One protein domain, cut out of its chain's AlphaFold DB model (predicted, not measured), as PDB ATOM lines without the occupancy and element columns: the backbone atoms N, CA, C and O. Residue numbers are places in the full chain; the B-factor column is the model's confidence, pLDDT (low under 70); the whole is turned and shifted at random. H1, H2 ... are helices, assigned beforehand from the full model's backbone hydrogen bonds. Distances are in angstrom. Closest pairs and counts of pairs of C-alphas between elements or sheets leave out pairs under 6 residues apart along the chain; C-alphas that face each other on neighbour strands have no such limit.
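This is residues 490 to 541 of the 542 residues of the protein "Putative kinesin K39" of Ostreococcus tauri (UniProt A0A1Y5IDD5). Two long helices, H3 and H4, meet near their ends as an open V, and the short helices H1 and H2 with the turn between them make a small head at the other end of H3. The arm made by H4 has no named element beside it apart from H3 at the corner, and the space between the two arms is empty. The printed part has 52 residues, with four named helices in the order H1, H2, H3, H4 and no named strand; the class is all helix. The whole is extended, with a radius of gyration of the C-alphas of 15.4 A, and flat, spanning 39 by 30 by 15 A along its three main axes.

The longest helix is H3, residues 503 to 521, 27.2 A from first to last C-alpha; it begins with C-alpha 503 at (258.053, 219.462, 302.088). H4, residues 523 to 539, is 24.4 A long and ends with C-alpha 539 at (276.854, 249.432, 301.220). Before H3 come H1, residues 490 to 493, 5.1 A long, and H2, residues 498 to 501, 5.2 A long. C-alpha 490, the first printed, is at (264.947, 218.920, 290.064).

H3 and H4 touch only at the corner by their link, and only just, with 3 pairs of C-alphas within 8 A. H3 touches H4 with residues 519 to 520 alone, and H4 touches H3 with residues 525 to 526 alone; the closest C-alphas, those of Leu 519 and Arg 526, are 5.8 A apart. Their lines stand at a steep tilt of 67 degrees, and they run opposite ways. H3 only just touches H1, also with 3 pairs, and with residues 506 to 509 alone; the closest C-alphas are those of Leu 491 and Leu 506, 6.9 A apart. H2 and H3 are close but not clearly touching, the closest C-alphas being those of Leu 500 and Leu 506 at 7.1 A. H1 and H2 touch only at the corner by their link, with the C-alphas of Lys 492 and Gln 501 closest at 5.8 A. H1 and H2 are both apart from H4. In H3 and H4 every O i to N i+4 pair is within hydrogen-bond range; H1 and H2 are too short for such a pair, and each has one O i to N i+3 pair within range.

The two C-alphas farthest apart, those of Thr 495 and Tyr 539, are 40.4 A apart. Residues 510 to 515, 520 to 525 and 530 to 541 stand free. The three links between the helices are tight, and the printed part has no cut. The mean pLDDT of the printed part is 73.0; it is under 70 at residues 493 to 501, 517 to 521, 523 to 524 and 541.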
ATOM      1  N   HIS A 490     263.610 219.420 289.746       71.44
ATOM      2  CA  HIS A 490     264.947 218.920 290.064       71.44
ATOM      3  C   HIS A 490     265.054 218.374 291.496       71.44
ATOM      4  O   HIS A 490     265.513 217.242 291.666       71.44
ATOM      5  N   LEU A 491     264.574 219.093 292.519       73.31
ATOM      6  CA  LEU A 491     264.631 218.613 293.909       73.31
ATOM      7  C   LEU A 491     263.787 217.348 294.141       73.31
ATOM      8  O   LEU A 491     264.213 216.462 294.879       73.31
ATOM      9  N   LYS A 492     262.634 217.209 293.471       71.88
ATOM     10  CA  LYS A 492     261.856 215.956 293.478       71.88
ATOM     11  C   LYS A 492     262.649 214.798 292.858       71.88
ATOM     12  O   LYS A 492     262.667 213.710 293.428       71.88
ATOM     13  N   SER A 493     263.340 215.038 291.740       69.75
ATOM     14  CA  SER A 493     264.168 214.028 291.057       69.75
ATOM     15  C   SER A 493     265.461 213.646 291.800       69.75
ATOM     16  O   SER A 493     266.029 212.590 291.529       69.75
ATOM     17  N   ALA A 494     265.918 214.463 292.756       67.19
ATOM     18  CA  ALA A 494     267.165 214.273 293.502       67.19
ATOM     19  C   ALA A 494     267.047 213.221 294.630       67.19
ATOM     20  O   ALA A 494     267.233 213.514 295.814       67.19
ATOM     21  N   THR A 495     266.775 211.968 294.254       65.44
ATOM     22  CA  THR A 495     266.584 210.819 295.167       65.44
ATOM     23  C   THR A 495     267.780 210.522 296.076       65.44
ATOM     24  O   THR A 495     267.610 209.927 297.137       65.44
ATOM     25  N   ASN A 496     268.982 210.972 295.706       63.09
ATOM     26  CA  ASN A 496     270.213 210.760 296.474       63.09
ATOM     27  C   ASN A 496     270.327 211.644 297.736       63.09
ATOM     28  O   ASN A 496     271.257 211.464 298.520       63.09
ATOM     29  N   THR A 497     269.414 212.599 297.955       63.62
ATOM     30  CA  THR A 497     269.467 213.550 299.084       63.62
ATOM     31  C   THR A 497     268.081 213.764 299.712       63.62
ATOM     32  O   THR A 497     267.408 214.744 299.387       63.62
ATOM     33  N   PRO A 498     267.646 212.900 300.657       64.19
ATOM     34  CA  PRO A 498     266.297 212.951 301.243       64.19
ATOM     35  C   PRO A 498     265.916 214.300 301.875       64.19
ATOM     36  O   PRO A 498     264.754 214.698 301.832       64.19
ATOM     37  N   ALA A 499     266.891 215.049 302.403       65.44
ATOM     38  CA  ALA A 499     266.668 216.383 302.965       65.44
ATOM     39  C   ALA A 499     266.112 217.401 301.945       65.44
ATOM     40  O   ALA A 499     265.382 218.312 302.331       65.44
ATOM     41  N   LEU A 500     266.406 217.237 300.647       61.72
ATOM     42  CA  LEU A 500     265.905 218.116 299.580       61.72
ATOM     43  C   LEU A 500     264.488 217.747 299.112       61.72
ATOM     44  O   LEU A 500     263.798 218.583 298.533       61.72
ATOM     45  N   GLN A 501     264.027 216.531 299.417       68.44
ATOM     46  CA  GLN A 501     262.645 216.093 299.192       68.44
ATOM     47  C   GLN A 501     261.705 216.477 300.354       68.44
ATOM     48  O   GLN A 501     260.500 216.236 300.282       68.44
ATOM     49  N   HIS A 502     262.225 217.095 301.423       75.44
ATOM     50  CA  HIS A 502     261.422 217.564 302.552       75.44
ATOM     51  C   HIS A 502     260.379 218.612 302.098       75.44
ATOM     52  O   HIS A 502     260.736 219.511 301.329       75.44
ATOM     53  N   PRO A 503     259.118 218.583 302.586       72.94
ATOM     54  CA  PRO A 503     258.053 219.462 302.088       72.94
ATOM     55  C   PRO A 503     258.405 220.955 302.093       72.94
ATOM     56  O   PRO A 503     258.102 221.661 301.135       72.94
ATOM     57  N   VAL A 504     259.123 221.420 303.122       73.75
ATOM     58  CA  VAL A 504     259.584 222.817 303.231       73.75
ATOM     59  C   VAL A 504     260.593 223.175 302.129       73.75
ATOM     60  O   VAL A 504     260.500 224.252 301.550       73.75
ATOM     61  N   ALA A 505     261.517 222.273 301.777       74.00
ATOM     62  CA  ALA A 505     262.480 222.505 300.695       74.00
ATOM     63  C   ALA A 505     261.775 222.569 299.327       74.00
ATOM     64  O   ALA A 505     262.039 223.467 298.527       74.00
ATOM     65  N   LEU A 506     260.800 221.682 299.098       74.06
ATOM     66  CA  LEU A 506     259.968 221.689 297.891       74.06
ATOM     67  C   LEU A 506     259.040 222.917 297.806       74.06
ATOM     68  O   LEU A 506     258.708 223.357 296.704       74.06
ATOM     69  N   GLN A 507     258.631 223.489 298.941       75.44
ATOM     70  CA  GLN A 507     257.849 224.727 299.001       75.44
ATOM     71  C   GLN A 507     258.720 225.965 298.731       75.44
ATOM     72  O   GLN A 507     258.316 226.839 297.963       75.44
ATOM     73  N   ILE A 508     259.936 226.017 299.287       77.56
ATOM     74  CA  ILE A 508     260.924 227.068 298.992       77.56
ATOM     75  C   ILE A 508     261.283 227.056 297.500       77.56
ATOM     76  O   ILE A 508     261.250 228.108 296.866       77.56
ATOM     77  N   ALA A 509     261.540 225.880 296.916       75.94
ATOM     78  CA  ALA A 509     261.828 225.751 295.488       75.94
ATOM     79  C   ALA A 509     260.663 226.234 294.605       75.94
ATOM     80  O   ALA A 509     260.891 227.026 293.698       75.94
ATOM     81  N   ALA A 510     259.413 225.866 294.916       73.56
ATOM     82  CA  ALA A 510     258.246 226.361 294.176       73.56
ATOM     83  C   ALA A 510     258.060 227.886 294.268       73.56
ATOM     84  O   ALA A 510     257.608 228.516 293.311       73.56
ATOM     85  N   ASN A 511     258.410 228.490 295.406       76.69
ATOM     86  CA  ASN A 511     258.388 229.943 295.561       76.69
ATOM     87  C   ASN A 511     259.511 230.615 294.751       76.69
ATOM     88  O   ASN A 511     259.264 231.650 294.134       76.69
ATOM     89  N   PHE A 512     260.704 230.013 294.687       78.38
ATOM     90  CA  PHE A 512     261.790 230.460 293.805       78.38
ATOM     91  C   PHE A 512     261.429 230.334 292.321       78.38
ATOM     92  O   PHE A 512     261.645 231.283 291.567       78.38
ATOM     93  N   ASP A 513     260.819 229.219 291.911       73.62
ATOM     94  CA  ASP A 513     260.332 229.011 290.546       73.62
ATOM     95  C   ASP A 513     259.342 230.124 290.169       73.62
ATOM     96  O   ASP A 513     259.587 230.871 289.219       73.62
ATOM     97  N   ARG A 514     258.298 230.348 290.980       73.94
ATOM     98  CA  ARG A 514     257.325 231.442 290.789       73.94
ATOM     99  C   ARG A 514     257.975 232.830 290.739       73.94
ATOM    100  O   ARG A 514     257.636 233.630 289.866       73.94
ATOM    101  N   ALA A 515     258.918 233.123 291.636       71.44
ATOM    102  CA  ALA A 515     259.625 234.404 291.658       71.44
ATOM    103  C   ALA A 515     260.483 234.617 290.398       71.44
ATOM    104  O   ALA A 515     260.508 235.719 289.848       71.44
ATOM    105  N   SER A 516     261.140 233.564 289.899       71.06
ATOM    106  CA  SER A 516     261.936 233.624 288.669       71.06
ATOM    107  C   SER A 516     261.069 233.908 287.434       71.06
ATOM    108  O   SER A 516     261.422 234.768 286.627       71.06
ATOM    109  N   VAL A 517     259.887 233.287 287.344       68.56
ATOM    110  CA  VAL A 517     258.893 233.520 286.280       68.56
ATOM    111  C   VAL A 517     258.345 234.951 286.329       68.56
ATOM    112  O   VAL A 517     258.289 235.634 285.302       68.56
ATOM    113  N   TYR A 518     258.003 235.445 287.523       68.44
ATOM    114  CA  TYR A 518     257.546 236.824 287.729       68.44
ATOM    115  C   TYR A 518     258.607 237.855 287.304       68.44
ATOM    116  O   TYR A 518     258.291 238.830 286.619       68.44
ATOM    117  N   LEU A 519     259.879 237.612 287.641       67.69
ATOM    118  CA  LEU A 519     261.003 238.440 287.201       67.69
ATOM    119  C   LEU A 519     261.207 238.367 285.681       67.69
ATOM    120  O   LEU A 519     261.360 239.407 285.038       67.69
ATOM    121  N   GLN A 520     261.166 237.178 285.071       66.62
ATOM    122  CA  GLN A 520     261.270 237.034 283.614       66.62
ATOM    123  C   GLN A 520     260.199 237.862 282.885       66.62
ATOM    124  O   GLN A 520     260.555 238.661 282.015       66.62
ATOM    125  N   ARG A 521     258.929 237.776 283.300       65.19
ATOM    126  CA  ARG A 521     257.818 238.547 282.705       65.19
ATOM    127  C   ARG A 521     257.884 240.069 282.963       65.19
ATOM    128  O   ARG A 521     257.163 240.808 282.300       65.19
ATOM    129  N   ARG A 522     258.734 240.580 283.871       70.00
ATOM    130  CA  ARG A 522     258.809 242.020 284.227       70.00
ATOM    131  C   ARG A 522     260.239 242.599 284.131       70.00
ATOM    132  O   ARG A 522     260.953 242.644 285.136       70.00
ATOM    133  N   PRO A 523     260.680 243.103 282.955       66.75
ATOM    134  CA  PRO A 523     262.061 243.564 282.749       66.75
ATOM    135  C   PRO A 523     262.468 244.745 283.644       66.75
ATOM    136  O   PRO A 523     263.576 244.743 284.173       66.75
ATOM    137  N   PHE A 524     261.575 245.706 283.901       66.25
ATOM    138  CA  PHE A 524     261.860 246.824 284.812       66.25
ATOM    139  C   PHE A 524     262.097 246.368 286.260       66.25
ATOM    140  O   PHE A 524     262.969 246.907 286.936       66.25
ATOM    141  N   VAL A 525     261.396 245.322 286.719       72.94
ATOM    142  CA  VAL A 525     261.608 244.740 288.057       72.94
ATOM    143  C   VAL A 525     262.960 244.022 288.128       72.94
ATOM    144  O   VAL A 525     263.644 244.130 289.141       72.94
ATOM    145  N   ARG A 526     263.406 243.369 287.041       73.12
ATOM    146  CA  ARG A 526     264.777 242.833 286.947       73.12
ATOM    147  C   ARG A 526     265.833 243.934 287.058       73.12
ATOM    148  O   ARG A 526     266.774 243.771 287.825       73.12
ATOM    149  N   VAL A 527     265.672 245.056 286.349       72.69
ATOM    150  CA  VAL A 527     266.606 246.196 286.440       72.69
ATOM    151  C   VAL A 527     266.628 246.784 287.854       72.69
ATOM    152  O   VAL A 527     267.708 246.975 288.410       72.69
ATOM    153  N   ALA A 528     265.460 247.001 288.469       76.25
ATOM    154  CA  ALA A 528     265.356 247.513 289.835       76.25
ATOM    155  C   ALA A 528     265.995 246.570 290.872       76.25
ATOM    156  O   ALA A 528     266.730 247.030 291.744       76.25
ATOM    157  N   LEU A 529     265.781 245.253 290.752       79.75
ATOM    158  CA  LEU A 529     266.389 244.254 291.637       79.75
ATOM    159  C   LEU A 529     267.916 244.203 291.475       79.75
ATOM    160  O   LEU A 529     268.632 244.171 292.473       79.75
ATOM    161  N   SER A 530     268.425 244.249 290.240       75.19
ATOM    162  CA  SER A 530     269.868 244.331 289.977       75.19
ATOM    163  C   SER A 530     270.482 245.601 290.567       75.19
ATOM    164  O   SER A 530     271.537 245.535 291.191       75.19
ATOM    165  N   PHE A 531     269.814 246.751 290.424       82.44
ATOM    166  CA  PHE A 531     270.280 248.020 290.987       82.44
ATOM    167  C   PHE A 531     270.273 247.999 292.524       82.44
ATOM    168  O   PHE A 531     271.252 248.401 293.145       82.44
ATOM    169  N   TYR A 532     269.225 247.442 293.140       86.12
ATOM    170  CA  TYR A 532     269.154 247.222 294.587       86.12
ATOM    171  C   TYR A 532     270.289 246.321 295.096       86.12
ATOM    172  O   TYR A 532     270.934 246.655 296.087       86.12
ATOM    173  N   LEU A 533     270.586 245.214 294.404       82.19
ATOM    174  CA  LEU A 533     271.693 244.325 294.772       82.19
ATOM    175  C   LEU A 533     273.063 245.006 294.623       82.19
ATOM    176  O   LEU A 533     273.922 244.804 295.476       82.19
ATOM    177  N   ILE A 534     273.259 245.847 293.602       80.88
ATOM    178  CA  ILE A 534     274.482 246.651 293.436       80.88
ATOM    179  C   ILE A 534     274.630 247.661 294.583       80.88
ATOM    180  O   ILE A 534     275.702 247.743 295.180       80.88
ATOM    181  N   LEU A 535     273.561 248.381 294.944       85.19
ATOM    182  CA  LEU A 535     273.558 249.305 296.085       85.19
ATOM    183  C   LEU A 535     273.841 248.585 297.410       85.19
ATOM    184  O   LEU A 535     274.638 249.070 298.208       85.19
ATOM    185  N   LEU A 536     273.240 247.411 297.629       88.12
ATOM    186  CA  LEU A 536     273.476 246.591 298.817       88.12
ATOM    187  C   LEU A 536     274.932 246.102 298.888       88.12
ATOM    188  O   LEU A 536     275.524 246.097 299.962       88.12
ATOM    189  N   HIS A 537     275.530 245.722 297.755       80.19
ATOM    190  CA  HIS A 537     276.926 245.281 297.711       80.19
ATOM    191  C   HIS A 537     277.909 246.439 297.934       80.19
ATOM    192  O   HIS A 537     278.905 246.255 298.625       80.19
ATOM    193  N   LEU A 538     277.604 247.635 297.418       79.38
ATOM    194  CA  LEU A 538     278.352 248.863 297.707       79.38
ATOM    195  C   LEU A 538     278.251 249.256 299.189       79.38
ATOM    196  O   LEU A 538     279.261 249.604 299.789       79.38
ATOM    197  N   TYR A 539     277.064 249.149 299.794       80.50
ATOM    198  CA  TYR A 539     276.854 249.432 301.220       80.50
ATOM    199  C   TYR A 539     277.589 248.444 302.144       80.50
ATOM    200  O   TYR A 539     278.007 248.818 303.229       80.50
ATOM    201  N   MET A 540     277.784 247.195 301.707       75.69
ATOM    202  CA  MET A 540     278.560 246.170 302.428       75.69
ATOM    203  C   MET A 540     280.083 246.243 302.167       75.69
ATOM    204  O   MET A 540     280.825 245.391 302.656       75.69
ATOM    205  N   LEU A 541     280.543 247.220 301.376       64.56
ATOM    206  CA  LEU A 541     281.952 247.475 301.034       64.56
ATOM    207  C   LEU A 541     282.503 248.774 301.662       64.56
ATOM    208  O   LEU A 541     283.638 249.153 301.365       64.56
TER     209      LEU A 541